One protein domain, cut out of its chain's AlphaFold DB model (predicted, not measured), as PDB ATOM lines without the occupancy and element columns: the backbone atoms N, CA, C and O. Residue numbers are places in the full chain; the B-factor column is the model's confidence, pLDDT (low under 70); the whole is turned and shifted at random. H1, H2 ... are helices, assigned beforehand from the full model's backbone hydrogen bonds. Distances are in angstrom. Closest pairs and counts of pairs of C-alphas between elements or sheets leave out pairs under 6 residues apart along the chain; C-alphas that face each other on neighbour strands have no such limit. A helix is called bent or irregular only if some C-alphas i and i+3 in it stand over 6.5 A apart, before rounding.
ATOM      1  N   LYS A   2       7.917 -33.861 -36.217       90.25
ATOM      2  CA  LYS A   2       9.163 -34.607 -35.883       90.25
ATOM      3  C   LYS A   2      10.274 -33.759 -35.225       90.25
ATOM      4  O   LYS A   2      11.007 -34.241 -34.370       90.25
ATOM      5  N   LEU A   3      10.398 -32.484 -35.607       91.94
ATOM      6  CA  LEU A   3      11.346 -31.555 -34.981       91.94
ATOM      7  C   LEU A   3      11.017 -31.252 -33.507       91.94
ATOM      8  O   LEU A   3      11.942 -31.127 -32.715       91.94
ATOM      9  N   SER A   4       9.736 -31.176 -33.120       90.50
ATOM     10  CA  SER A   4       9.346 -30.954 -31.718       90.50
ATOM     11  C   SER A   4       9.592 -32.172 -30.829       90.50
ATOM     12  O   SER A   4       9.659 -32.020 -29.613       90.50
ATOM     13  N   ASP A   5       9.760 -33.364 -31.411       88.19
ATOM     14  CA  ASP A   5      10.231 -34.541 -30.676       88.19
ATOM     15  C   ASP A   5      11.731 -34.493 -30.413       88.19
ATOM     16  O   ASP A   5      12.173 -34.871 -29.333       88.19
ATOM     17  N   ARG A   6      12.505 -34.020 -31.397       91.94
ATOM     18  CA  ARG A   6      13.967 -33.929 -31.304       91.94
ATOM     19  C   ARG A   6      14.437 -32.760 -30.445       91.94
ATOM     20  O   ARG A   6      15.488 -32.865 -29.830       91.94
ATOM     21  N   ILE A   7      13.686 -31.658 -30.441       93.75
ATOM     22  CA  ILE A   7      14.019 -30.425 -29.716       93.75
ATOM     23  C   ILE A   7      12.762 -29.940 -28.968       93.75
ATOM     24  O   ILE A   7      12.022 -29.089 -29.485       93.75
ATOM     25  N   PRO A   8      12.456 -30.510 -27.785       87.88
ATOM     26  CA  PRO A   8      11.240 -30.204 -27.028       87.88
ATOM     27  C   PRO A   8      11.082 -28.725 -26.652       87.88
ATOM     28  O   PRO A   8       9.957 -28.241 -26.541       87.88
ATOM     29  N   GLU A   9      12.184 -27.992 -26.501       90.50
ATOM     30  CA  GLU A   9      12.222 -26.559 -26.191       90.50
ATOM     31  C   GLU A   9      11.575 -25.717 -27.299       90.50
ATOM     32  O   GLU A   9      10.998 -24.663 -27.038       90.50
ATOM     33  N   LEU A  10      11.614 -26.198 -28.548       91.38
ATOM     34  CA  LEU A  10      11.004 -25.520 -29.693       91.38
ATOM     35  C   LEU A  10       9.522 -25.860 -29.873       91.38
ATOM     36  O   LEU A  10       8.869 -25.260 -30.730       91.38
ATOM     37  N   ARG A  11       8.964 -26.795 -29.095       90.31
ATOM     38  CA  ARG A  11       7.606 -27.314 -29.310       90.31
ATOM     39  C   ARG A  11       6.540 -26.222 -29.272       90.31
ATOM     40  O   ARG A  11       5.749 -26.147 -30.206       90.31
ATOM     41  N   SER A  12       6.572 -25.333 -28.278       89.88
ATOM     42  CA  SER A  12       5.626 -24.210 -28.183       89.88
ATOM     43  C   SER A  12       5.670 -23.313 -29.430       89.88
ATOM     44  O   SER A  12       4.635 -22.989 -30.018       89.88
ATOM     45  N   ARG A  13       6.877 -22.983 -29.913       91.31
ATOM     46  CA  ARG A  13       7.067 -22.178 -31.130       91.31
ATOM     47  C   ARG A  13       6.569 -22.908 -32.377       91.31
ATOM     48  O   ARG A  13       5.940 -22.291 -33.235       91.31
ATOM     49  N   ILE A  14       6.821 -24.214 -32.467       92.00
ATOM     50  CA  ILE A  14       6.338 -25.065 -33.558       92.00
ATOM     51  C   ILE A  14       4.807 -25.122 -33.549       92.00
ATOM     52  O   ILE A  14       4.203 -24.918 -34.600       92.00
ATOM     53  N   PHE A  15       4.171 -25.327 -32.392       90.31
ATOM     54  CA  PHE A  15       2.714 -25.296 -32.271       90.31
ATOM     55  C   PHE A  15       2.147 -23.953 -32.696       90.31
ATOM     56  O   PHE A  15       1.254 -23.932 -33.536       90.31
ATOM     57  N   LYS A  16       2.711 -22.837 -32.223       90.75
ATOM     58  CA  LYS A  16       2.294 -21.498 -32.655       90.75
ATOM     59  C   LYS A  16       2.361 -21.343 -34.177       90.75
ATOM     60  O   LYS A  16       1.403 -20.871 -34.779       90.75
ATOM     61  N   MET A  17       3.444 -21.788 -34.820       91.75
ATOM     62  CA  MET A  17       3.575 -21.740 -36.282       91.75
ATOM     63  C   MET A  17       2.539 -22.612 -37.001       91.75
ATOM     64  O   MET A  17       1.902 -22.138 -37.941       91.75
ATOM     65  N   VAL A  18       2.362 -23.864 -36.568       91.12
ATOM     66  CA  VAL A  18       1.369 -24.791 -37.141       91.12
ATOM     67  C   VAL A  18      -0.030 -24.194 -37.023       91.12
ATOM     68  O   VAL A  18      -0.764 -24.142 -38.005       91.12
ATOM     69  N   TYR A  19      -0.366 -23.664 -35.852       89.81
ATOM     70  CA  TYR A  19      -1.676 -23.093 -35.588       89.81
ATOM     71  C   TYR A  19      -1.938 -21.827 -36.403       89.81
ATOM     72  O   TYR A  19      -3.017 -21.676 -36.962       89.81
ATOM     73  N   ILE A  20      -0.943 -20.941 -36.549       89.69
ATOM     74  CA  ILE A  20      -1.046 -19.779 -37.446       89.69
ATOM     75  C   ILE A  20      -1.351 -20.236 -38.876       89.69
ATOM     76  O   ILE A  20      -2.195 -19.636 -39.535       89.69
ATOM     77  N   LYS A  21      -0.708 -21.306 -39.360       90.62
ATOM     78  CA  LYS A  21      -0.978 -21.847 -40.700       90.62
ATOM     79  C   LYS A  21      -2.371 -22.453 -40.826       90.62
ATOM     80  O   LYS A  21      -3.036 -22.188 -41.822       90.62
ATOM     81  N   ILE A  22      -2.833 -23.188 -39.817       91.88
ATOM     82  CA  ILE A  22      -4.213 -23.686 -39.763       91.88
ATOM     83  C   ILE A  22      -5.194 -22.512 -39.834       91.88
ATOM     84  O   ILE A  22      -6.083 -22.521 -40.676       91.88
ATOM     85  N   LEU A  23      -4.991 -21.469 -39.023       89.12
ATOM     86  CA  LEU A  23      -5.861 -20.291 -38.993       89.12
ATOM     87  C   LEU A  23      -5.831 -19.480 -40.289       89.12
ATOM     88  O   LEU A  23      -6.845 -18.889 -40.641       89.12
ATOM     89  N   GLN A  24      -4.700 -19.434 -40.999       89.19
ATOM     90  CA  GLN A  24      -4.618 -18.794 -42.316       89.19
ATOM     91  C   GLN A  24      -5.556 -19.485 -43.309       89.19
ATOM     92  O   GLN A  24      -6.342 -18.809 -43.961       89.19
ATOM     93  N   ILE A  25      -5.550 -20.818 -43.351       89.69
ATOM     94  CA  ILE A  25      -6.425 -21.580 -44.255       89.69
ATOM     95  C   ILE A  25      -7.880 -21.541 -43.760       89.69
ATOM     96  O   ILE A  25      -8.793 -21.307 -44.544       89.69
ATOM     97  N   ASP A  26      -8.110 -21.685 -42.451       87.25
ATOM     98  CA  ASP A  26      -9.447 -21.586 -41.842       87.25
ATOM     99  C   ASP A  26     -10.058 -20.182 -42.048       87.25
ATOM    100  O   ASP A  26     -11.272 -20.015 -42.139       87.25
ATOM    101  N   SER A  27      -9.220 -19.148 -42.204       85.50
ATOM    102  CA  SER A  27      -9.689 -17.793 -42.505       85.50
ATOM    103  C   SER A  27     -10.376 -17.666 -43.873       85.50
ATOM    104  O   SER A  27     -11.245 -16.810 -44.028       85.50
ATOM    105  N   GLU A  28     -10.037 -18.538 -44.830       83.38
ATOM    106  CA  GLU A  28     -10.633 -18.579 -46.176       83.38
ATOM    107  C   GLU A  28     -12.017 -19.253 -46.181       83.38
ATOM    108  O   GLU A  28     -12.804 -19.076 -47.112       83.38
ATOM    109  N   ILE A  29     -12.347 -19.999 -45.123       78.00
ATOM    110  CA  ILE A  29     -13.627 -20.701 -44.961       78.00
ATOM    111  C   ILE A  29     -14.458 -20.160 -43.807       78.00
ATOM    112  O   ILE A  29     -15.396 -20.847 -43.402       78.00
ATOM    113  N   LYS A  30     -14.139 -18.965 -43.286       71.19
ATOM    114  CA  LYS A  30     -14.800 -18.367 -42.116       71.19
ATOM    115  C   LYS A  30     -16.315 -18.516 -42.146       71.19
ATOM    116  O   LYS A  30     -16.965 -18.467 -43.192       71.19
ATOM    117  N   TYR A  31     -16.869 -18.690 -40.954       60.41
ATOM    118  CA  TYR A  31     -18.298 -18.617 -40.735       60.41
ATOM    119  C   TYR A  31     -18.778 -17.229 -41.154       60.41
ATOM    120  O   TYR A  31     -18.376 -16.223 -40.579       60.41
ATOM    121  N   ASP A  32     -19.619 -17.190 -42.179       60.97
ATOM    122  CA  ASP A  32     -20.238 -15.964 -42.648       60.97
ATOM    123  C   ASP A  32     -21.709 -15.958 -42.193       60.97
ATOM    124  O   ASP A  32     -22.502 -16.770 -42.693       60.97
ATOM    125  N   PRO A  33     -22.080 -15.086 -41.235       52.44
ATOM    126  CA  PRO A  33     -23.453 -14.982 -40.748       52.44
ATOM    127  C   PRO A  33     -24.447 -14.599 -41.854       52.44
ATOM    128  O   PRO A  33     -25.602 -15.015 -41.815       52.44
ATOM    129  N   GLN A  34     -24.011 -13.840 -42.867       45.72
ATOM    130  CA  GLN A  34     -24.876 -13.335 -43.936       45.72
ATOM    131  C   GLN A  34     -25.135 -14.396 -45.014       45.72
ATOM    132  O   GLN A  34     -26.241 -14.484 -45.548       45.72
ATOM    133  N   TYR A  35     -24.152 -15.251 -45.310       46.06
ATOM    134  CA  TYR A  35     -24.269 -16.257 -46.377       46.06
ATOM    135  C   TYR A  35     -24.974 -17.557 -45.966       46.06
ATOM    136  O   TYR A  35     -25.333 -18.345 -46.841       46.06
ATOM    137  N   ASN A  36     -25.216 -17.799 -44.674       44.84
ATOM    138  CA  ASN A  36     -25.967 -18.980 -44.224       44.84
ATOM    139  C   ASN A  36     -27.499 -18.814 -44.292       44.84
ATOM    140  O   ASN A  36     -28.207 -19.817 -44.196       44.84
ATOM    141  N   ASN A  37     -28.001 -17.596 -44.541       35.47
ATOM    142  CA  ASN A  37     -29.436 -17.285 -44.633       35.47
ATOM    143  C   ASN A  37     -29.955 -17.061 -46.068       35.47
ATOM    144  O   ASN A  37     -31.124 -16.733 -46.253       35.47
ATOM    145  N   PHE A  38     -29.138 -17.284 -47.103       31.80
ATOM    146  CA  PHE A  38     -29.547 -17.061 -48.491       31.80
ATOM    147  C   PHE A  38     -29.303 -18.287 -49.378       31.80
ATOM    148  O   PHE A  38     -28.205 -18.517 -49.883       31.80
ATOM    149  N   ILE A  39     -30.375 -19.037 -49.656       39.06
ATOM    150  CA  ILE A  39     -30.463 -19.855 -50.872       39.06
ATOM    151  C   ILE A  39     -30.617 -18.877 -52.045       39.06
ATOM    152  O   ILE A  39     -31.726 -18.573 -52.473       39.06
ATOM    153  N   ILE A  40     -29.507 -18.349 -52.563       41.81
ATOM    154  CA  ILE A  40     -29.499 -17.664 -53.860       41.81
ATOM    155  C   ILE A  40     -28.939 -18.639 -54.885       41.81
ATOM    156  O   ILE A  40     -27.765 -19.005 -54.852       41.81
ATOM    157  N   LYS A  41     -29.835 -19.067 -55.774       41.09
ATOM    158  CA  LYS A  41     -29.591 -19.956 -56.905       41.09
ATOM    159  C   LYS A  41     -28.432 -19.465 -57.791       41.09
ATOM    160  O   LYS A  41     -28.441 -18.346 -58.288       41.09
ATOM    161  N   THR A  42     -27.507 -20.393 -58.035       48.56
ATOM    162  CA  THR A  42     -26.840 -20.681 -59.317       48.56
ATOM    163  C   THR A  42     -26.127 -19.530 -60.032       48.56
ATOM    164  O   THR A  42     -26.638 -18.964 -60.995       48.56
ATOM    165  N   THR A  43     -24.859 -19.311 -59.682       54.28
ATOM    166  CA  THR A  43     -23.843 -18.815 -60.630       54.28
ATOM    167  C   THR A  43     -22.606 -19.719 -60.616       54.28
ATOM    168  O   THR A  43     -22.267 -20.320 -59.597       54.28
ATOM    169  N   LEU A  44     -21.902 -19.822 -61.750       51.19
ATOM    170  CA  LEU A  44     -20.663 -20.608 -61.908       51.19
ATOM    171  C   LEU A  44     -19.599 -20.224 -60.855       51.19
ATOM    172  O   LEU A  44     -18.858 -21.068 -60.356       51.19
ATOM    173  N   GLN A  45     -19.608 -18.955 -60.445       53.09
ATOM    174  CA  GLN A  45     -18.772 -18.392 -59.388       53.09
ATOM    175  C   GLN A  45     -19.091 -18.971 -57.998       53.09
ATOM    176  O   GLN A  45     -18.172 -19.230 -57.231       53.09
ATOM    177  N   GLN A  46     -20.355 -19.280 -57.680       57.28
ATOM    178  CA  GLN A  46     -20.708 -19.987 -56.440       57.28
ATOM    179  C   GLN A  46     -20.241 -21.446 -56.450       57.28
ATOM    180  O   GLN A  46     -19.828 -21.953 -55.411       57.28
ATOM    181  N   HIS A  47     -20.261 -22.124 -57.603       57.50
ATOM    182  CA  HIS A  47     -19.723 -23.485 -57.719       57.50
ATOM    183  C   HIS A  47     -18.199 -23.515 -57.556       57.50
ATOM    184  O   HIS A  47     -17.682 -24.380 -56.850       57.50
ATOM    185  N   LEU A  48     -17.491 -22.548 -58.147       57.16
ATOM    186  CA  LEU A  48     -16.050 -22.373 -57.950       57.16
ATOM    187  C   LEU A  48     -15.724 -22.017 -56.489       57.16
ATOM    188  O   LEU A  48     -14.830 -22.627 -55.905       57.16
ATOM    189  N   ASN A  49     -16.512 -21.135 -55.864       71.19
ATOM    190  CA  ASN A  49     -16.369 -20.783 -54.448       71.19
ATOM    191  C   ASN A  49     -16.687 -21.961 -53.518       71.19
ATOM    192  O   ASN A  49     -16.015 -22.138 -52.506       71.19
ATOM    193  N   LYS A  50     -17.676 -22.797 -53.860       75.19
ATOM    194  CA  LYS A  50     -17.998 -24.011 -53.107       75.19
ATOM    195  C   LYS A  50     -16.860 -25.019 -53.196       75.19
ATOM    196  O   LYS A  50     -16.416 -25.497 -52.163       75.19
ATOM    197  N   LYS A  51     -16.345 -25.294 -54.398       78.75
ATOM    198  CA  LYS A  51     -15.211 -26.210 -54.581       78.75
ATOM    199  C   LYS A  51     -13.975 -25.726 -53.820       78.75
ATOM    200  O   LYS A  51     -13.358 -26.510 -53.112       78.75
ATOM    201  N   HIS A  52     -13.656 -24.436 -53.912       82.81
ATOM    202  CA  HIS A  52     -12.559 -23.835 -53.157       82.81
ATOM    203  C   HIS A  52     -12.766 -23.967 -51.638       82.81
ATOM    204  O   HIS A  52     -11.854 -24.393 -50.935       82.81
ATOM    205  N   ARG A  53     -13.977 -23.684 -51.138       82.44
ATOM    206  CA  ARG A  53     -14.336 -23.871 -49.726       82.44
ATOM    207  C   ARG A  53     -14.184 -25.328 -49.290       82.44
ATOM    208  O   ARG A  53     -13.571 -25.577 -48.260       82.44
ATOM    209  N   ASP A  54     -14.697 -26.276 -50.069       84.62
ATOM    210  CA  ASP A  54     -14.594 -27.711 -49.784       84.62
ATOM    211  C   ASP A  54     -13.120 -28.164 -49.767       84.62
ATOM    212  O   ASP A  54     -12.715 -28.939 -48.897       84.62
ATOM    213  N   ASP A  55     -12.293 -27.640 -50.677       87.12
ATOM    214  CA  ASP A  55     -10.853 -27.905 -50.720       87.12
ATOM    215  C   ASP A  55     -10.123 -27.318 -49.501       87.12
ATOM    216  O   ASP A  55      -9.254 -27.981 -48.929       87.12
ATOM    217  N   MET A  56     -10.470 -26.105 -49.060       89.50
ATOM    218  CA  MET A  56      -9.902 -25.507 -47.846       89.50
ATOM    219  C   MET A  56     -10.356 -26.237 -46.576       89.50
ATOM    220  O   MET A  56      -9.517 -26.521 -45.723       89.50
ATOM    221  N   CYS A  57     -11.628 -26.638 -46.481       88.25
ATOM    222  CA  CYS A  57     -12.138 -27.496 -45.407       88.25
ATOM    223  C   CYS A  57     -11.319 -28.789 -45.302       88.25
ATOM    224  O   CYS A  57     -10.813 -29.115 -44.230       88.25
ATOM    225  N   LYS A  58     -11.104 -29.489 -46.426       90.12
ATOM    226  CA  LYS A  58     -10.277 -30.708 -46.465       90.12
ATOM    227  C   LYS A  58      -8.836 -30.450 -46.037       90.12
ATOM    228  O   LYS A  58      -8.260 -31.272 -45.333       90.12
ATOM    229  N   LYS A  59      -8.240 -29.327 -46.452       92.75
ATOM    230  CA  LYS A  59      -6.872 -28.958 -46.053       92.75
ATOM    231  C   LYS A  59      -6.765 -28.722 -44.552       92.75
ATOM    232  O   LYS A  59      -5.831 -29.232 -43.939       92.75
ATOM    233  N   VAL A  60      -7.697 -27.968 -43.967       92.38
ATOM    234  CA  VAL A  60      -7.709 -27.713 -42.520       92.38
ATOM    235  C   VAL A  60      -7.907 -29.014 -41.756       92.38
ATOM    236  O   VAL A  60      -7.120 -29.310 -40.863       92.38
ATOM    237  N   ASP A  61      -8.885 -29.825 -42.152       92.38
ATOM    238  CA  ASP A  61      -9.148 -31.118 -41.527       92.38
ATOM    239  C   ASP A  61      -7.940 -32.064 -41.633       92.38
ATOM    240  O   ASP A  61      -7.549 -32.680 -40.651       92.38
ATOM    241  N   HIS A  62      -7.246 -32.113 -42.771       93.69
ATOM    242  CA  HIS A  62      -6.031 -32.922 -42.898       93.69
ATOM    243  C   HIS A  62      -4.878 -32.420 -42.007       93.69
ATOM    244  O   HIS A  62      -4.119 -33.215 -41.455       93.69
ATOM    245  N   LEU A  63      -4.738 -31.101 -41.830       93.75
ATOM    246  CA  LEU A  63      -3.749 -30.535 -40.906       93.75
ATOM    247  C   LEU A  63      -4.101 -30.813 -39.441       93.75
ATOM    248  O   LEU A  63      -3.200 -31.093 -38.648       93.75
ATOM    249  N   LEU A  64      -5.387 -30.753 -39.089       93.50
ATOM    250  CA  LEU A  64      -5.881 -31.138 -37.769       93.50
ATOM    251  C   LEU A  64      -5.649 -32.627 -37.514       93.50
ATOM    252  O   LEU A  64      -5.140 -32.967 -36.454       93.50
ATOM    253  N   PHE A  65      -5.887 -33.483 -38.507       93.50
ATOM    254  CA  PHE A  65      -5.603 -34.912 -38.433       93.50
ATOM    255  C   PHE A  65      -4.123 -35.172 -38.126       93.50
ATOM    256  O   PHE A  65      -3.809 -35.903 -37.192       93.50
ATOM    257  N   ILE A  66      -3.199 -34.519 -38.844       93.38
ATOM    258  CA  ILE A  66      -1.751 -34.639 -38.588       93.38
ATOM    259  C   ILE A  66      -1.392 -34.157 -37.174       93.38
ATOM    260  O   ILE A  66      -0.511 -34.724 -36.523       93.38
ATOM    261  N   LEU A  67      -2.035 -33.087 -36.702       93.00
ATOM    262  CA  LEU A  67      -1.831 -32.575 -35.350       93.00
ATOM    263  C   LEU A  67      -2.357 -33.561 -34.298       93.00
ATOM    264  O   LEU A  67      -1.644 -33.818 -33.333       93.00
ATOM    265  N   PHE A  68      -3.548 -34.129 -34.489       92.06
ATOM    266  CA  PHE A  68      -4.161 -35.091 -33.572       92.06
ATOM    267  C   PHE A  68      -3.395 -36.406 -33.528       92.06
ATOM    268  O   PHE A  68      -3.071 -36.858 -32.438       92.06
ATOM    269  N   ASP A  69      -2.992 -36.953 -34.673       90.94
ATOM    270  CA  ASP A  69      -2.149 -38.152 -34.740       90.94
ATOM    271  C   ASP A  69      -0.811 -37.946 -34.008       90.94
ATOM    272  O   ASP A  69      -0.371 -38.783 -33.216       90.94
ATOM    273  N   TYR A  70      -0.188 -36.776 -34.185       91.56
ATOM    274  CA  TYR A  70       1.007 -36.418 -33.423       91.56
ATOM    275  C   TYR A  70       0.735 -36.327 -31.916       91.56
ATOM    276  O   TYR A  70       1.552 -36.809 -31.131       91.56
ATOM    277  N   LEU A  71      -0.372 -35.703 -31.500       89.94
ATOM    278  CA  LEU A  71      -0.739 -35.598 -30.088       89.94
ATOM    279  C   LEU A  71      -1.004 -36.986 -29.500       89.94
ATOM    280  O   LEU A  71      -0.369 -37.338 -28.512       89.94
ATOM    281  N   ASP A  72      -1.814 -37.819 -30.143       87.56
ATOM    282  CA  ASP A  72      -2.085 -39.183 -29.694       87.56
ATOM    283  C   ASP A  72      -0.806 -40.016 -29.585       87.56
ATOM    284  O   ASP A  72      -0.608 -40.732 -28.600       87.56
ATOM    285  N   SER A  73       0.097 -39.909 -30.564       87.06
ATOM    286  CA  SER A  73       1.400 -40.574 -30.516       87.06
ATOM    287  C   SER A  73       2.246 -40.068 -29.347       87.06
ATOM    288  O   SER A  73       2.820 -40.868 -28.606       87.06
ATOM    289  N   LYS A  74       2.296 -38.747 -29.143       85.69
ATOM    290  CA  LYS A  74       3.124 -38.118 -28.109       85.69
ATOM    291  C   LYS A  74       2.612 -38.379 -26.698       85.69
ATOM    292  O   LYS A  74       3.411 -38.479 -25.768       85.69
ATOM    293  N   LEU A  75       1.298 -38.468 -26.554       83.12
ATOM    294  CA  LEU A  75       0.604 -38.712 -25.297       83.12
ATOM    295  C   LEU A  75       0.431 -40.210 -25.004       83.12
ATOM    296  O   LEU A  75      -0.021 -40.569 -23.922       83.12
ATOM    297  N   GLY A  76       0.816 -41.085 -25.941       76.81
ATOM    298  CA  GLY A  76       0.718 -42.538 -25.786       76.81
ATOM    299  C   GLY A  76      -0.712 -43.078 -25.890       76.81
ATOM    300  O   GLY A  76      -0.979 -44.177 -25.407       76.81
ATOM    301  N   ILE A  77      -1.616 -42.322 -26.518       77.25
ATOM    302  CA  ILE A  77      -3.044 -42.634 -26.661       77.25
ATOM    303  C   ILE A  77      -3.288 -43.601 -27.827       77.25
ATOM    304  O   ILE A  77      -4.050 -44.552 -27.682       77.25
ATOM    305  N   ALA A  78      -2.560 -43.437 -28.940       61.81
ATOM    306  CA  ALA A  78      -2.792 -44.129 -30.218       61.81
ATOM    307  C   ALA A  78      -2.734 -45.678 -30.196       61.81
ATOM    308  O   ALA A  78      -2.975 -46.299 -31.232       61.81
ATOM    309  N   LYS A  79      -2.325 -46.336 -29.098       51.41
ATOM    310  CA  LYS A  79      -1.929 -47.763 -29.124       51.41
ATOM    311  C   LYS A  79      -2.239 -48.597 -27.875       51.41
ATOM    312  O   LYS A  79      -1.724 -49.710 -27.773       51.41
ATOM    313  N   LYS A  80      -3.035 -48.119 -26.916       49.03
ATOM    314  CA  LYS A  80      -3.310 -48.878 -25.679       49.03
ATOM    315  C   LYS A  80      -4.801 -48.925 -25.372       49.03
ATOM    316  O   LYS A  80      -5.510 -47.950 -25.591       49.03
ATOM    317  N   SER A  81      -5.272 -50.066 -24.865       48.97
ATOM    318  CA  SER A  81      -6.626 -50.165 -24.323       48.97
ATOM    319  C   SER A  81      -6.787 -49.138 -23.197       48.97
ATOM    320  O   SER A  81      -5.858 -48.917 -22.416       48.97
ATOM    321  N   ILE A  82      -7.969 -48.518 -23.107       49.59
ATOM    322  CA  ILE A  82      -8.323 -47.457 -22.138       49.59
ATOM    323  C   ILE A  82      -7.976 -47.852 -20.681       49.59
ATOM    324  O   ILE A  82      -7.777 -46.998 -19.824       49.59
ATOM    325  N   PHE A  83      -7.836 -49.153 -20.410       44.97
ATOM    326  CA  PHE A  83      -7.566 -49.741 -19.099       44.97
ATOM    327  C   PHE A  83      -6.073 -49.908 -18.735       44.97
ATOM    328  O   PHE A  83      -5.784 -50.310 -17.613       44.97
ATOM    329  N   GLN A  84      -5.119 -49.618 -19.633       49.25
ATOM    330  CA  GLN A  84      -3.664 -49.781 -19.390       49.25
ATOM    331  C   GLN A  84      -2.860 -48.485 -19.586       49.25
ATOM    332  O   GLN A  84      -1.662 -48.484 -19.886       49.25
ATOM    333  N   MET A  85      -3.546 -47.359 -19.463       56.19
ATOM    334  CA  MET A  85      -3.012 -46.036 -19.726       56.19
ATOM    335  C   MET A  85      -2.251 -45.479 -18.511       56.19
ATOM    336  O   MET A  85      -2.828 -44.817 -17.657       56.19
ATOM    337  N   GLU A  86      -0.931 -45.671 -18.470       59.03
ATOM    338  CA  GLU A  86      -0.044 -44.729 -17.772       59.03
ATOM    339  C   GLU A  86       0.060 -43.458 -18.622       59.03
ATOM    340  O   GLU A  86       0.974 -43.275 -19.429       59.03
ATOM    341  N   ILE A  87      -0.962 -42.613 -18.517       68.88
ATOM    342  CA  ILE A  87      -0.979 -41.308 -19.165       68.88
ATOM    343  C   ILE A  87       0.007 -40.391 -18.439       68.88
ATOM    344  O   ILE A  87      -0.090 -40.187 -17.231       68.88
ATOM    345  N   ASN A  88       0.928 -39.782 -19.187       78.38
ATOM    346  CA  ASN A  88       1.790 -38.732 -18.654       78.38
ATOM    347  C   ASN A  88       0.998 -37.419 -18.545       78.38
ATOM    348  O   ASN A  88       1.005 -36.594 -19.464       78.38
ATOM    349  N   GLU A  89       0.287 -37.247 -17.431       82.00
ATOM    350  CA  GLU A  89      -0.556 -36.074 -17.187       82.00
ATOM    351  C   GLU A  89       0.243 -34.768 -17.267       82.00
ATOM    352  O   GLU A  89      -0.209 -33.815 -17.902       82.00
ATOM    353  N   ASP A  90       1.458 -34.729 -16.713       85.19
ATOM    354  CA  ASP A  90       2.317 -33.540 -16.724       85.19
ATOM    355  C   ASP A  90       2.656 -33.083 -18.146       85.19
ATOM    356  O   ASP A  90       2.618 -31.888 -18.459       85.19
ATOM    357  N   LEU A  91       2.953 -34.029 -19.040       86.12
ATOM    358  CA  LEU A  91       3.209 -33.730 -20.444       86.12
ATOM    359  C   LEU A  91       1.952 -33.204 -21.140       86.12
ATOM    360  O   LEU A  91       2.054 -32.252 -21.920       86.12
ATOM    361  N   ILE A  92       0.782 -33.776 -20.845       87.75
ATOM    362  CA  ILE A  92      -0.497 -33.298 -21.384       87.75
ATOM    363  C   ILE A  92      -0.768 -31.879 -20.909       87.75
ATOM    364  O   ILE A  92      -1.033 -31.014 -21.739       87.75
ATOM    365  N   PHE A  93      -0.650 -31.606 -19.607       88.50
ATOM    366  CA  PHE A  93      -0.830 -30.259 -19.072       88.50
ATOM    367  C   PHE A  93       0.156 -29.282 -19.697       88.50
ATOM    368  O   PHE A  93      -0.243 -28.186 -20.084       88.50
ATOM    369  N   LYS A  94       1.424 -29.670 -19.858       89.25
ATOM    370  CA  LYS A  94       2.434 -28.831 -20.506       89.25
ATOM    371  C   LYS A  94       2.050 -28.499 -21.950       89.25
ATOM    372  O   LYS A  94       2.056 -27.329 -22.321       89.25
ATOM    373  N   ILE A  95       1.664 -29.495 -22.747       90.12
ATOM    374  CA  ILE A  95       1.228 -29.298 -24.140       90.12
ATOM    375  C   ILE A  95      -0.055 -28.458 -24.203       90.12
ATOM    376  O   ILE A  95      -0.144 -27.527 -25.004       90.12
ATOM    377  N   PHE A  96      -1.027 -28.741 -23.336       91.25
ATOM    378  CA  PHE A  96      -2.266 -27.978 -23.243       91.25
ATOM    379  C   PHE A  96      -1.984 -26.510 -22.910       91.25
ATOM    380  O   PHE A  96      -2.530 -25.631 -23.567       91.25
ATOM    381  N   ARG A  97      -1.089 -26.220 -21.955       90.38
ATOM    382  CA  ARG A  97      -0.677 -24.845 -21.622       90.38
ATOM    383  C   ARG A  97       0.011 -24.147 -22.794       90.38
ATOM    384  O   ARG A  97      -0.301 -22.991 -23.060       90.38
ATOM    385  N   GLU A  98       0.885 -24.840 -23.523       89.94
ATOM    386  CA  GLU A  98       1.529 -24.293 -24.727       89.94
ATOM    387  C   GLU A  98       0.491 -23.897 -25.795       89.94
ATOM    388  O   GLU A  98       0.590 -22.818 -26.384       89.94
ATOM    389  N   LEU A  99      -0.535 -24.725 -26.015       89.50
ATOM    390  CA  LEU A  99      -1.641 -24.424 -26.933       89.50
ATOM    391  C   LEU A  99      -2.603 -23.369 -26.375       89.50
ATOM    392  O   LEU A  99      -3.132 -22.554 -27.128       89.50
ATOM    393  N   GLN A 100      -2.797 -23.326 -25.060       90.38
ATOM    394  CA  GLN A 100      -3.603 -22.308 -24.395       90.38
ATOM    395  C   GLN A 100      -3.004 -20.911 -24.601       90.38
ATOM    396  O   GLN A 100      -3.749 -19.966 -24.852       90.38
ATOM    397  N   THR A 101      -1.677 -20.766 -24.572       89.12
ATOM    398  CA  THR A 101      -1.016 -19.501 -24.925       89.12
ATOM    399  C   THR A 101      -1.344 -19.088 -26.361       89.12
ATOM    400  O   THR A 101      -1.718 -17.944 -26.602       89.12
ATOM    401  N   VAL A 102      -1.296 -20.028 -27.312       87.50
ATOM    402  CA  VAL A 102      -1.665 -19.776 -28.718       87.50
ATOM    403  C   VAL A 102      -3.129 -19.338 -28.843       87.50
ATOM    404  O   VAL A 102      -3.436 -18.409 -29.594       87.50
ATOM    405  N   PHE A 103      -4.032 -19.957 -28.078       90.50
ATOM    406  CA  PHE A 103      -5.438 -19.564 -28.031       90.50
ATOM    407  C   PHE A 103      -5.618 -18.118 -27.570       90.50
ATOM    408  O   PHE A 103      -6.275 -17.343 -28.261       90.50
ATOM    409  N   GLN A 104      -5.006 -17.743 -26.444       90.19
ATOM    410  CA  GLN A 104      -5.132 -16.396 -25.882       90.19
ATOM    411  C   GLN A 104      -4.501 -15.333 -26.792       90.19
ATOM    412  O   GLN A 104      -5.076 -14.272 -27.012       90.19
ATOM    413  N   GLU A 105      -3.330 -15.615 -27.364       87.38
ATOM    414  CA  GLU A 105      -2.601 -14.629 -28.164       87.38
ATOM    415  C   GLU A 105      -3.204 -14.396 -29.550       87.38
ATOM    416  O   GLU A 105      -3.080 -13.286 -30.077       87.38
ATOM    417  N   ILE A 106      -3.797 -15.433 -30.155       85.31
ATOM    418  CA  ILE A 106      -4.170 -15.428 -31.574       85.31
ATOM    419  C   ILE A 106      -5.656 -15.718 -31.763       85.31
ATOM    420  O   ILE A 106      -6.352 -14.916 -32.386       85.31
ATOM    421  N   MET A 107      -6.156 -16.851 -31.268       86.06
ATOM    422  CA  MET A 107      -7.534 -17.258 -31.566       86.06
ATOM    423  C   MET A 107      -8.555 -16.338 -30.924       86.06
ATOM    424  O   MET A 107      -9.532 -15.983 -31.567       86.06
ATOM    425  N   LEU A 108      -8.332 -15.934 -29.675       89.00
ATOM    426  CA  LEU A 108      -9.318 -15.160 -28.937       89.00
ATOM    427  C   LEU A 108      -9.540 -13.765 -29.530       89.00
ATOM    428  O   LEU A 108     -10.622 -13.200 -29.397       89.00
ATOM    429  N   LYS A 109      -8.549 -13.241 -30.250       86.00
ATOM    430  CA  LYS A 109      -8.612 -11.939 -30.923       86.00
ATOM    431  C   LYS A 109      -9.339 -11.981 -32.263       86.00
ATOM    432  O   LYS A 109      -9.611 -10.938 -32.846       86.00
ATOM    433  N   ASN A 110      -9.634 -13.173 -32.772       80.00
ATOM    434  CA  ASN A 110     -10.138 -13.377 -34.118       80.00
ATOM    435  C   ASN A 110     -11.446 -14.175 -34.079       80.00
ATOM    436  O   ASN A 110     -11.549 -15.211 -33.427       80.00
ATOM    437  N   GLN A 111     -12.453 -13.696 -34.801       73.69
ATOM    438  CA  GLN A 111     -13.787 -14.295 -34.805       73.69
ATOM    439  C   GLN A 111     -14.011 -15.223 -36.000       73.69
ATOM    440  O   GLN A 111     -13.347 -15.104 -37.034       73.69
ATOM    441  N   TYR A 112     -15.008 -16.100 -35.853       75.38
ATOM    442  CA  TYR A 112     -15.658 -16.812 -36.956       75.38
ATOM    443  C   TYR A 112     -14.815 -17.855 -37.697       75.38
ATOM    444  O   TYR A 112     -15.121 -18.202 -38.834       75.38
ATOM    445  N   TYR A 113     -13.783 -18.412 -37.067       83.31
ATOM    446  CA  TYR A 113     -13.158 -19.639 -37.580       83.31
ATOM    447  C   TYR A 113     -14.170 -20.796 -37.616       83.31
ATOM    448  O   TYR A 113     -15.233 -20.697 -36.996       83.31
ATOM    449  N   ARG A 114     -13.887 -21.892 -38.325       79.62
ATOM    450  CA  ARG A 114     -14.820 -23.035 -38.384       79.62
ATOM    451  C   ARG A 114     -14.262 -24.343 -37.864       79.62
ATOM    452  O   ARG A 114     -15.053 -25.219 -37.528       79.62
ATOM    453  N   MET A 115     -12.942 -24.512 -37.855       86.56
ATOM    454  CA  MET A 115     -12.354 -25.822 -37.579       86.56
ATOM    455  C   MET A 115     -11.177 -25.772 -36.612       86.56
ATOM    456  O   MET A 115     -10.985 -26.708 -35.838       86.56
ATOM    457  N   ALA A 116     -10.394 -24.693 -36.591       87.94
ATOM    458  CA  ALA A 116      -9.163 -24.637 -35.809       87.94
ATOM    459  C   ALA A 116      -9.394 -24.968 -34.327       87.94
ATOM    460  O   ALA A 116      -8.588 -25.647 -33.705       87.94
ATOM    461  N   HIS A 117     -10.521 -24.550 -33.758       89.56
ATOM    462  CA  HIS A 117     -10.838 -24.752 -32.345       89.56
ATOM    463  C   HIS A 117     -11.055 -26.199 -31.913       89.56
ATOM    464  O   HIS A 117     -10.955 -26.454 -30.712       89.56
ATOM    465  N   TYR A 118     -11.277 -27.149 -32.828       90.69
ATOM    466  CA  TYR A 118     -11.459 -28.558 -32.463       90.69
ATOM    467  C   TYR A 118     -10.254 -29.153 -31.723       90.69
ATOM    468  O   TYR A 118     -10.424 -30.120 -30.988       90.69
ATOM    469  N   VAL A 119      -9.071 -28.530 -31.803       90.19
ATOM    470  CA  VAL A 119      -7.919 -28.892 -30.961       90.19
ATOM    471  C   VAL A 119      -8.235 -28.790 -29.472       90.19
ATOM    472  O   VAL A 119      -7.848 -29.663 -28.703       90.19
ATOM    473  N   PHE A 120      -8.980 -27.774 -29.043       89.44
ATOM    474  CA  PHE A 120      -9.362 -27.645 -27.636       89.44
ATOM    475  C   PHE A 120     -10.430 -28.654 -27.240       89.44
ATOM    476  O   PHE A 120     -10.384 -29.164 -26.124       89.44
ATOM    477  N   LEU A 121     -11.339 -28.990 -28.159       87.69
ATOM    478  CA  LEU A 121     -12.304 -30.057 -27.920       87.69
ATOM    479  C   LEU A 121     -11.608 -31.418 -27.788       87.69
ATOM    480  O   LEU A 121     -11.986 -32.181 -26.909       87.69
ATOM    481  N   TYR A 122     -10.555 -31.677 -28.570       88.88
ATOM    482  CA  TYR A 122      -9.714 -32.870 -28.433       88.88
ATOM    483  C   TYR A 122      -9.092 -32.989 -27.034       88.88
ATOM    484  O   TYR A 122      -9.163 -34.033 -26.399       88.88
ATOM    485  N   PHE A 123      -8.544 -31.906 -26.479       87.31
ATOM    486  CA  PHE A 123      -8.045 -31.958 -25.099       87.31
ATOM    487  C   PHE A 123      -9.162 -32.172 -24.077       87.31
ATOM    488  O   PHE A 123      -8.947 -32.834 -23.062       87.31
ATOM    489  N   CYS A 124     -10.354 -31.640 -24.349       82.00
ATOM    490  CA  CYS A 124     -11.517 -31.866 -23.501       82.00
ATOM    491  C   CYS A 124     -12.075 -33.294 -23.624       82.00
ATOM    492  O   CYS A 124     -12.740 -33.768 -22.705       82.00
ATOM    493  N   SER A 125     -11.809 -33.989 -24.733       76.50
ATOM    494  CA  SER A 125     -12.257 -35.359 -24.995       76.50
ATOM    495  C   SER A 125     -11.343 -36.429 -24.398       76.50
ATOM    496  O   SER A 125     -11.663 -37.610 -24.464       76.50
ATOM    497  N   LEU A 126     -10.210 -36.052 -23.804       78.25
ATOM    498  CA  LEU A 126      -9.316 -37.017 -23.171       78.25
ATOM    499  C   LEU A 126      -9.984 -37.688 -21.946       78.25
ATOM    500  O   LEU A 126     -10.868 -37.090 -21.324       78.25
ATOM    501  N   PRO A 127      -9.576 -38.922 -21.574       69.38
ATOM    502  CA  PRO A 127     -10.220 -39.708 -20.519       69.38
ATOM    503  C   PRO A 127     -10.403 -38.969 -19.186       69.38
ATOM    504  O   PRO A 127      -9.634 -38.079 -18.828       69.38
ATOM    505  N   ASN A 128     -11.400 -39.403 -18.405       59.62
ATOM    506  CA  ASN A 128     -11.878 -38.751 -17.174       59.62
ATOM    507  C   ASN A 128     -10.798 -38.410 -16.121       59.62
ATOM    508  O   ASN A 128     -11.014 -37.490 -15.321       59.62
ATOM    509  N   SER A 129      -9.653 -39.104 -16.111       51.81
ATOM    510  CA  SER A 129      -8.492 -38.764 -15.268       51.81
ATOM    511  C   SER A 129      -7.995 -37.334 -15.515       51.81
ATOM    512  O   SER A 129      -7.606 -36.638 -14.584       51.81
ATOM    513  N   LEU A 130      -8.180 -36.810 -16.727       67.06
ATOM    514  CA  LEU A 130      -7.767 -35.468 -17.137       67.06
ATOM    515  C   LEU A 130      -8.876 -34.415 -17.014       67.06
ATOM    516  O   LEU A 130      -8.773 -33.327 -17.579       67.06
ATOM    517  N   SER A 131      -9.915 -34.677 -16.211       68.69
ATOM    518  CA  SER A 131     -11.017 -33.730 -15.946       68.69
ATOM    519  C   SER A 131     -10.571 -32.328 -15.498       68.69
ATOM    520  O   SER A 131     -11.298 -31.349 -15.679       68.69
ATOM    521  N   ARG A 132      -9.356 -32.204 -14.953       81.06
ATOM    522  CA  ARG A 132      -8.743 -30.921 -14.600       81.06
ATOM    523  C   ARG A 132      -8.459 -30.045 -15.829       81.06
ATOM    524  O   ARG A 132      -8.490 -28.830 -15.687       81.06
ATOM    525  N   ILE A 133      -8.250 -30.601 -17.025       85.25
ATOM    526  CA  ILE A 133      -8.103 -29.822 -18.269       85.25
ATOM    527  C   ILE A 133      -9.405 -29.089 -18.603       85.25
ATOM    528  O   ILE A 133      -9.374 -27.877 -18.811       85.25
ATOM    529  N   ASN A 134     -10.547 -29.788 -18.547       84.69
ATOM    530  CA  ASN A 134     -11.873 -29.180 -18.719       84.69
ATOM    531  C   ASN A 134     -12.078 -28.036 -17.725       84.69
ATOM    532  O   ASN A 134     -12.462 -26.934 -18.106       84.69
ATOM    533  N   GLN A 135     -11.754 -28.274 -16.453       88.25
ATOM    534  CA  GLN A 135     -11.868 -27.253 -15.416       88.25
ATOM    535  C   GLN A 135     -10.954 -26.049 -15.680       88.25
ATOM    536  O   GLN A 135     -11.405 -24.913 -15.555       88.25
ATOM    537  N   LEU A 136      -9.692 -26.273 -16.058       89.06
ATOM    538  CA  LEU A 136      -8.740 -25.203 -16.366       89.06
ATOM    539  C   LEU A 136      -9.201 -24.366 -17.559       89.06
ATOM    540  O   LEU A 136      -9.121 -23.138 -17.505       89.06
ATOM    541  N   PHE A 137      -9.689 -25.008 -18.622       91.44
ATOM    542  CA  PHE A 137     -10.120 -24.294 -19.814       91.44
ATOM    543  C   PHE A 137     -11.403 -23.499 -19.568       91.44
ATOM    544  O   PHE A 137     -11.441 -22.302 -19.847       91.44
ATOM    545  N   LEU A 138     -12.424 -24.126 -18.973       92.06
ATOM    546  CA  LEU A 138     -13.687 -23.459 -18.645       92.06
ATOM    547  C   LEU A 138     -13.470 -22.318 -17.645       92.06
ATOM    548  O   LEU A 138     -14.004 -21.228 -17.834       92.06
ATOM    549  N   SER A 139     -12.635 -22.531 -16.621       92.06
ATOM    550  CA  SER A 139     -12.282 -21.480 -15.662       92.06
ATOM    551  C   SER A 139     -11.590 -20.303 -16.346       92.06
ATOM    552  O   SER A 139     -11.940 -19.163 -16.052       92.06
ATOM    553  N   GLN A 140     -10.677 -20.555 -17.290       93.44
ATOM    554  CA  GLN A 140     -10.046 -19.486 -18.064       93.44
ATOM    555  C   GLN A 140     -11.067 -18.707 -18.899       93.44
ATOM    556  O   GLN A 140     -11.005 -17.483 -18.940       93.44
ATOM    557  N   LEU A 141     -12.003 -19.386 -19.570       95.88
ATOM    558  CA  LEU A 141     -13.026 -18.715 -20.378       95.88
ATOM    559  C   LEU A 141     -13.927 -17.828 -19.508       95.88
ATOM    560  O   LEU A 141     -14.169 -16.677 -19.863       95.88
ATOM    561  N   VAL A 142     -14.347 -18.312 -18.333       95.88
ATOM    562  CA  VAL A 142     -15.112 -17.516 -17.356       95.88
ATOM    563  C   VAL A 142     -14.300 -16.318 -16.853       95.88
ATOM    564  O   VAL A 142     -14.825 -15.207 -16.783       95.88
ATOM    565  N   GLN A 143     -13.016 -16.508 -16.538       95.06
ATOM    566  CA  GLN A 143     -12.121 -15.418 -16.133       95.06
ATOM    567  C   GLN A 143     -11.955 -14.374 -17.237       95.06
ATOM    568  O   GLN A 143     -11.990 -13.181 -16.953       95.06
ATOM    569  N   ASN A 144     -11.825 -14.805 -18.492       95.69
ATOM    570  CA  ASN A 144     -11.712 -13.903 -19.629       95.69
ATOM    571  C   ASN A 144     -12.969 -13.039 -19.790       95.69
ATOM    572  O   ASN A 144     -12.849 -11.828 -19.945       95.69
ATOM    573  N   ILE A 145     -14.164 -13.637 -19.701       95.56
ATOM    574  CA  ILE A 145     -15.451 -12.919 -19.794       95.56
ATOM    575  C   ILE A 145     -15.558 -11.830 -18.718       95.56
ATOM    576  O   ILE A 145     -16.044 -10.734 -18.991       95.56
ATOM    577  N   ARG A 146     -15.075 -12.127 -17.507       93.44
ATOM    578  CA  ARG A 146     -15.108 -11.241 -16.333       93.44
ATOM    579  C   ARG A 146     -13.890 -10.318 -16.217       93.44
ATOM    580  O   ARG A 146     -13.745  -9.626 -15.213       93.44
ATOM    581  N   SER A 147     -12.975 -10.353 -17.181       92.50
ATOM    582  CA  SER A 147     -11.734  -9.589 -17.103       92.50
ATOM    583  C   SER A 147     -11.982  -8.099 -17.334       92.50
ATOM    584  O   SER A 147     -12.725  -7.713 -18.233       92.50
ATOM    585  N   ASN A 148     -11.277  -7.255 -16.584       88.12
ATOM    586  CA  ASN A 148     -11.253  -5.809 -16.817       88.12
ATOM    587  C   ASN A 148     -10.183  -5.388 -17.836       88.12
ATOM    588  O   ASN A 148     -10.170  -4.240 -18.262       88.12
ATOM    589  N   THR A 149      -9.280  -6.295 -18.224       90.25
ATOM    590  CA  THR A 149      -8.137  -5.978 -19.096       90.25
ATOM    591  C   THR A 149      -8.328  -6.428 -20.539       90.25
ATOM    592  O   THR A 149      -7.674  -5.894 -21.430       90.25
ATOM    593  N   LEU A 150      -9.178  -7.431 -20.777       92.25
ATOM    594  CA  LEU A 150      -9.452  -7.920 -22.126       92.25
ATOM    595  C   LEU A 150     -10.398  -6.978 -22.865       92.25
ATOM    596  O   LEU A 150     -11.276  -6.357 -22.265       92.25
ATOM    597  N   SER A 151     -10.245  -6.916 -24.184       90.50
ATOM    598  CA  SER A 151     -11.174  -6.185 -25.039       90.50
ATOM    599  C   SER A 151     -12.554  -6.844 -25.042       90.50
ATOM    600  O   SER A 151     -12.694  -8.056 -24.855       90.50
ATOM    601  N   LYS A 152     -13.591  -6.058 -25.337       88.81
ATOM    602  CA  LYS A 152     -14.965  -6.544 -25.525       88.81
ATOM    603  C   LYS A 152     -15.047  -7.757 -26.458       88.81
ATOM    604  O   LYS A 152     -15.696  -8.749 -26.139       88.81
ATOM    605  N   THR A 153     -14.353  -7.694 -27.594       88.25
ATOM    606  CA  THR A 153     -14.314  -8.766 -28.597       88.25
ATOM    607  C   THR A 153     -13.759 -10.066 -28.014       88.25
ATOM    608  O   THR A 153     -14.331 -11.129 -28.235       88.25
ATOM    609  N   GLU A 154     -12.688  -9.998 -27.222       92.31
ATOM    610  CA  GLU A 154     -12.103 -11.172 -26.561       92.31
ATOM    611  C   GLU A 154     -13.040 -11.765 -25.496       92.31
ATOM    612  O   GLU A 154     -13.133 -12.991 -25.365       92.31
ATOM    613  N   LYS A 155     -13.781 -10.919 -24.764       93.38
ATOM    614  CA  LYS A 155     -14.802 -11.363 -23.797       93.38
ATOM    615  C   LYS A 155     -15.948 -12.097 -24.497       93.38
ATOM    616  O   LYS A 155     -16.285 -13.212 -24.104       93.38
ATOM    617  N   ILE A 156     -16.493 -11.520 -25.570       90.06
ATOM    618  CA  ILE A 156     -17.565 -12.130 -26.375       90.06
ATOM    619  C   ILE A 156     -17.082 -13.438 -27.019       90.06
ATOM    620  O   ILE A 156     -17.788 -14.441 -27.003       90.06
ATOM    621  N   ASN A 157     -15.842 -13.495 -27.507       90.50
ATOM    622  CA  ASN A 157     -15.294 -14.738 -28.052       90.50
ATOM    623  C   ASN A 157     -15.157 -15.822 -26.990       90.50
ATOM    624  O   ASN A 157     -15.484 -16.979 -27.248       90.50
ATOM    625  N   SER A 158     -14.719 -15.449 -25.787       94.56
ATOM    626  CA  SER A 158     -14.657 -16.378 -24.656       94.56
ATOM    627  C   SER A 158     -16.042 -16.931 -24.322       94.56
ATOM    628  O   SER A 158     -16.167 -18.122 -24.043       94.56
ATOM    629  N   LEU A 159     -17.077 -16.094 -24.430       93.38
ATOM    630  CA  LEU A 159     -18.468 -16.501 -24.274       93.38
ATOM    631  C   LEU A 159     -18.885 -17.533 -25.329       93.38
ATOM    632  O   LEU A 159     -19.394 -18.587 -24.958       93.38
ATOM    633  N   TYR A 160     -18.604 -17.278 -26.610       90.56
ATOM    634  CA  TYR A 160     -18.909 -18.204 -27.707       90.56
ATOM    635  C   TYR A 160     -18.238 -19.571 -27.529       90.56
ATOM    636  O   TYR A 160     -18.874 -20.615 -27.709       90.56
ATOM    637  N   TYR A 161     -16.960 -19.586 -27.142       92.44
ATOM    638  CA  TYR A 161     -16.248 -20.828 -26.840       92.44
ATOM    639  C   TYR A 161     -16.864 -21.556 -25.647       92.44
ATOM    640  O   TYR A 161     -17.100 -22.761 -25.729       92.44
ATOM    641  N   LEU A 162     -17.166 -20.835 -24.567       94.12
ATOM    642  CA  LEU A 162     -17.725 -21.415 -23.351       94.12
ATOM    643  C   LEU A 162     -19.104 -22.031 -23.599       94.12
ATOM    644  O   LEU A 162     -19.307 -23.207 -23.308       94.12
ATOM    645  N   SER A 163     -20.032 -21.274 -24.184       90.38
ATOM    646  CA  SER A 163     -21.380 -21.755 -24.492       90.38
ATOM    647  C   SER A 163     -21.351 -22.982 -25.393       90.38
ATOM    648  O   SER A 163     -22.093 -23.938 -25.182       90.38
ATOM    649  N   SER A 164     -20.477 -22.967 -26.399       89.19
ATOM    650  CA  SER A 164     -20.402 -24.045 -27.371       89.19
ATOM    651  C   SER A 164     -19.776 -25.304 -26.759       89.19
ATOM    652  O   SER A 164     -20.294 -26.389 -27.000       89.19
ATOM    653  N   LEU A 165     -18.766 -25.189 -25.886       90.56
ATOM    654  CA  LEU A 165     -18.216 -26.332 -25.138       90.56
ATOM    655  C   LEU A 165     -19.227 -26.944 -24.174       90.56
ATOM    656  O   LEU A 165     -19.387 -28.160 -24.165       90.56
ATOM    657  N   LEU A 166     -19.910 -26.112 -23.384       89.75
ATOM    658  CA  LEU A 166     -20.896 -26.564 -22.397       89.75
ATOM    659  C   LEU A 166     -22.017 -27.390 -23.045       89.75
ATOM    660  O   LEU A 166     -22.521 -28.336 -22.443       89.75
ATOM    661  N   VAL A 167     -22.383 -27.054 -24.282       86.12
ATOM    662  CA  VAL A 167     -23.422 -27.766 -25.030       86.12
ATOM    663  C   VAL A 167     -22.868 -28.979 -25.773       86.12
ATOM    664  O   VAL A 167     -23.525 -30.014 -25.802       86.12
ATOM    665  N   ARG A 168     -21.677 -28.876 -26.372       86.38
ATOM    666  CA  ARG A 168     -21.155 -29.890 -27.302       86.38
ATOM    667  C   ARG A 168     -20.284 -30.953 -26.657       86.38
ATOM    668  O   ARG A 168     -20.127 -32.010 -27.249       86.38
ATOM    669  N   CYS A 169     -19.701 -30.701 -25.492       87.12
ATOM    670  CA  CYS A 169     -18.733 -31.610 -24.891       87.12
ATOM    671  C   CYS A 169     -19.387 -32.509 -23.829       87.12
ATOM    672  O   CYS A 169     -19.853 -32.041 -22.789       87.12
ATOM    673  N   ASN A 170     -19.382 -33.820 -24.075       82.75
ATOM    674  CA  ASN A 170     -19.971 -34.837 -23.198       82.75
ATOM    675  C   ASN A 170     -19.172 -35.110 -21.916       82.75
ATOM    676  O   ASN A 170     -19.735 -35.595 -20.937       82.75
ATOM    677  N   ILE A 331     -14.005 -34.682 -41.298       85.94
ATOM    678  CA  ILE A 331     -14.153 -36.010 -41.901       85.94
ATOM    679  C   ILE A 331     -12.986 -36.895 -41.452       85.94
ATOM    680  O   ILE A 331     -13.188 -37.999 -40.955       85.94
ATOM    681  N   TYR A 332     -11.752 -36.411 -41.593       88.38
ATOM    682  CA  TYR A 332     -10.540 -37.153 -41.241       88.38
ATOM    683  C   TYR A 332     -10.257 -37.104 -39.742       88.38
ATOM    684  O   TYR A 332      -9.844 -38.105 -39.161       88.38
ATOM    685  N   SER A 333     -10.483 -35.950 -39.115       89.75
ATOM    686  CA  SER A 333     -10.184 -35.723 -37.697       89.75
ATOM    687  C   SER A 333     -11.325 -36.123 -36.756       89.75
ATOM    688  O   SER A 333     -11.138 -36.147 -35.542       89.75
ATOM    689  N   GLU A 334     -12.508 -36.442 -37.290       88.88
ATOM    690  CA  GLU A 334     -13.678 -36.827 -36.494       88.88
ATOM    691  C   GLU A 334     -13.429 -37.995 -35.520       88.88
ATOM    692  O   GLU A 334     -13.839 -37.878 -34.359       88.88
ATOM    693  N   PRO A 335     -12.727 -39.083 -35.903       88.62
ATOM    694  CA  PRO A 335     -12.503 -40.226 -35.018       88.62
ATOM    695  C   PRO A 335     -11.847 -39.886 -33.676       88.62
ATOM    696  O   PRO A 335     -12.081 -40.606 -32.713       88.62
ATOM    697  N   PHE A 336     -11.080 -38.794 -33.598       86.06
ATOM    698  CA  PHE A 336     -10.387 -38.379 -32.376       86.06
ATOM    699  C   PHE A 336     -11.310 -37.742 -31.328       86.06
ATOM    700  O   PHE A 336     -10.932 -37.658 -30.162       86.06
ATOM    701  N   ILE A 337     -12.495 -37.254 -31.722       85.69
ATOM    702  CA  ILE A 337     -13.365 -36.461 -30.833       85.69
ATOM    703  C   ILE A 337     -14.844 -36.869 -30.846       85.69
ATOM    704  O   ILE A 337     -15.583 -36.458 -29.951       85.69
ATOM    705  N   LYS A 338     -15.283 -37.689 -31.813       83.94
ATOM    706  CA  LYS A 338     -16.698 -38.061 -32.012       83.94
ATOM    707  C   LYS A 338     -17.387 -38.642 -30.777       83.94
ATOM    708  O   LYS A 338     -18.544 -38.336 -30.535       83.94
ATOM    709  N   GLU A 339     -16.682 -39.434 -29.967       80.25
ATOM    710  CA  GLU A 339     -17.264 -40.085 -28.781       80.25
ATOM    711  C   GLU A 339     -17.634 -39.078 -27.681       80.25
ATOM    712  O   GLU A 339     -18.477 -39.344 -26.825       80.25
ATOM    713  N   PHE A 340     -17.029 -37.892 -27.720       80.06
ATOM    714  CA  PHE A 340     -17.175 -36.857 -26.703       80.06
ATOM    715  C   PHE A 340     -17.920 -35.622 -27.220       80.06
ATOM    716  O   PHE A 340     -18.071 -34.647 -26.479       80.06
ATOM    717  N   TYR A 341     -18.392 -35.664 -28.466       85.06
ATOM    718  CA  TYR A 341     -19.125 -34.592 -29.121       85.06
ATOM    719  C   TYR A 341     -20.631 -34.900 -29.150       85.06
ATOM    720  O   TYR A 341     -21.028 -35.982 -29.565       85.06
ATOM    721  N   ARG A 342     -21.470 -33.938 -28.741       83.44
ATOM    722  CA  ARG A 342     -22.936 -33.997 -28.894       83.44
ATOM    723  C   ARG A 342     -23.361 -33.474 -30.258       83.44
ATOM    724  O   ARG A 342     -23.204 -32.278 -30.555       83.44
ATOM    725  N   TYR A 343     -23.973 -34.337 -31.059       82.69
ATOM    726  CA  TYR A 343     -24.529 -33.959 -32.355       82.69
ATOM    727  C   TYR A 343     -25.869 -33.228 -32.208       82.69
ATOM    728  O   TYR A 343     -26.527 -33.293 -31.174       82.69
ATOM    729  N   ASP A 344     -26.291 -32.514 -33.255       79.31
ATOM    730  CA  ASP A 344     -27.528 -31.707 -33.240       79.31
ATOM    731  C   ASP A 344     -28.772 -32.520 -32.857       79.31
ATOM    732  O   ASP A 344     -29.644 -32.024 -32.144       79.31
ATOM    733  N   GLN A 345     -28.811 -33.789 -33.270       76.31
ATOM    734  CA  GLN A 345     -29.880 -34.739 -32.956       76.31
ATOM    735  C   GLN A 345     -30.025 -34.996 -31.447       76.31
ATOM    736  O   GLN A 345     -31.120 -35.264 -30.968       76.31
ATOM    737  N   GLU A 346     -28.942 -34.876 -30.677       73.06
ATOM    738  CA  GLU A 346     -28.953 -35.073 -29.224       73.06
ATOM    739  C   GLU A 346     -29.390 -33.812 -28.462       73.06
ATOM    740  O   GLU A 346     -29.764 -33.895 -27.289       73.06
ATOM    741  N   LEU A 347     -29.345 -32.639 -29.107       69.69
ATOM    742  CA  LEU A 347     -29.575 -31.341 -28.465       69.69
ATOM    743  C   LEU A 347     -31.038 -30.886 -28.482       69.69
ATOM    744  O   LEU A 347     -31.411 -30.056 -27.649       69.69
ATOM    745  N   ILE A 348     -31.861 -31.403 -29.400       62.22
ATOM    746  CA  ILE A 348     -33.257 -30.986 -29.594       62.22
ATOM    747  C   ILE A 348     -34.205 -31.987 -28.911       62.22
ATOM    748  O   ILE A 348     -34.043 -33.200 -29.015       62.22
TER     749      ILE A 348
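What this domain is: This is residues 2 to 170 and 331 to 348 of the 380 residues of an uncharacterized protein of Paramecium tetraurelia (UniProt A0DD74). Five helices stand in an arc round a short one: the long H3, then H2, H4, H6 and H7 follow one another round H5, which lies in the core close to the mean of the C-alphas. H2 folds back on H3 as one helical hairpin and H6 and H7 make a second one, while residues 34 to 48, a loop and the first five residues of H3, stick out from the body. The small helix H1 sits at a corner of H2, and H8 lies far out past H7. The printed part has 187 residues with eight named helices, H1 to H8 in order along the chain, and no named strand; the class is all helix. It is compact, with a radius of gyration of the C-alphas of 17.7 A and spans of 55 by 40 by 38 A.

Where its parts are: The longest helix is H3, residues 44 to 75, 46.0 A from first to last C-alpha, beginning at C-alpha 44 at (-20.663, -20.608, -61.908). Before it come H1, residues 2 to 6, with C-alpha 2 at (9.163, -34.607, -35.883), and H2, residues 8 to 27, 28.8 A long. H2 is irregular, with C-alphas 9 and 12 lying 7.3 A apart. After H3 come H4, residues 89 to 107, 24.7 A long, and the short H5, residues 118 to 124. H4 is neither bent nor irregular, but only just: C-alphas 104 and 107 are 6.2 A apart. H6, residues 128 to 145, is 26.2 A long and irregular, with C-alphas 129 and 132 lying 7.9 A apart. H7, residues 152 to 168, is 24.2 A long. H8, residues 344 to 347, ends with C-alpha 347 at (-29.575, -31.341, -28.465).

How they stand to each other: H3 touches H2 with residues 56 to 64 alone, at a shallow tilt of 18 degrees, opposite ways; the closest C-alphas, those of Val 60 and Ile 22, are 6.0 A apart. H2 and H1 touch only at the corner, where the closest C-alphas, of Arg 11 and Ser 4, are 4.7 A apart. H2 touches H4 at a steep tilt of 42 degrees, the same way, with the C-alphas of Ser 12 and Glu 98 closest at 5.4 A. H3 and H5 only just touch, with 3 pairs of C-alphas within 8 A, the closest being Leu 64 and Val 119 at 7.5 A. H5 touches H6 at a steep tilt of 58 degrees, opposite ways, closest at the C-alphas of Cys 124 and Asn 134, 5.5 A. H4 and H6 only just touch, with 3 pairs within 8 A, the closest being Glu 89 and Leu 130 at 7.2 A. The hairpin of H6 and H7 has a shallow tilt of 31 degrees, and its closest C-alphas, of Ile 145 and Lys 155, are 4.3 A apart. H7 and H8 are close but not clearly touching, with the C-alphas of Val 167 and Leu 347 closest at 7.9 A. H2 and H7 are apart, for instance. In H1, H3, H4, H5 and H7 every O i to N i+4 pair is within hydrogen-bond range, against 14 of 16 in H2 and 11 of 14 in H6; H8 is too short for such a pair.

The domain as a whole: The C-alphas of Thr 43 and Glu 86, the two farthest apart, are 55.5 A from each other. Without residues 34 to 48, which stand free, the body spans 45 by 41 by 40 A. Residues 171 to 330 are not printed, and C-alphas 170 and 331 lie 19.6 A apart across this cut, in the link from H7 to H8. The links from H2 to H3 and from H3 to H4 are long. The mean pLDDT of the printed part is 81.3; it is under 70 in residues 31 to 48, 78 to 87, 127 to 131 and 347 to 348.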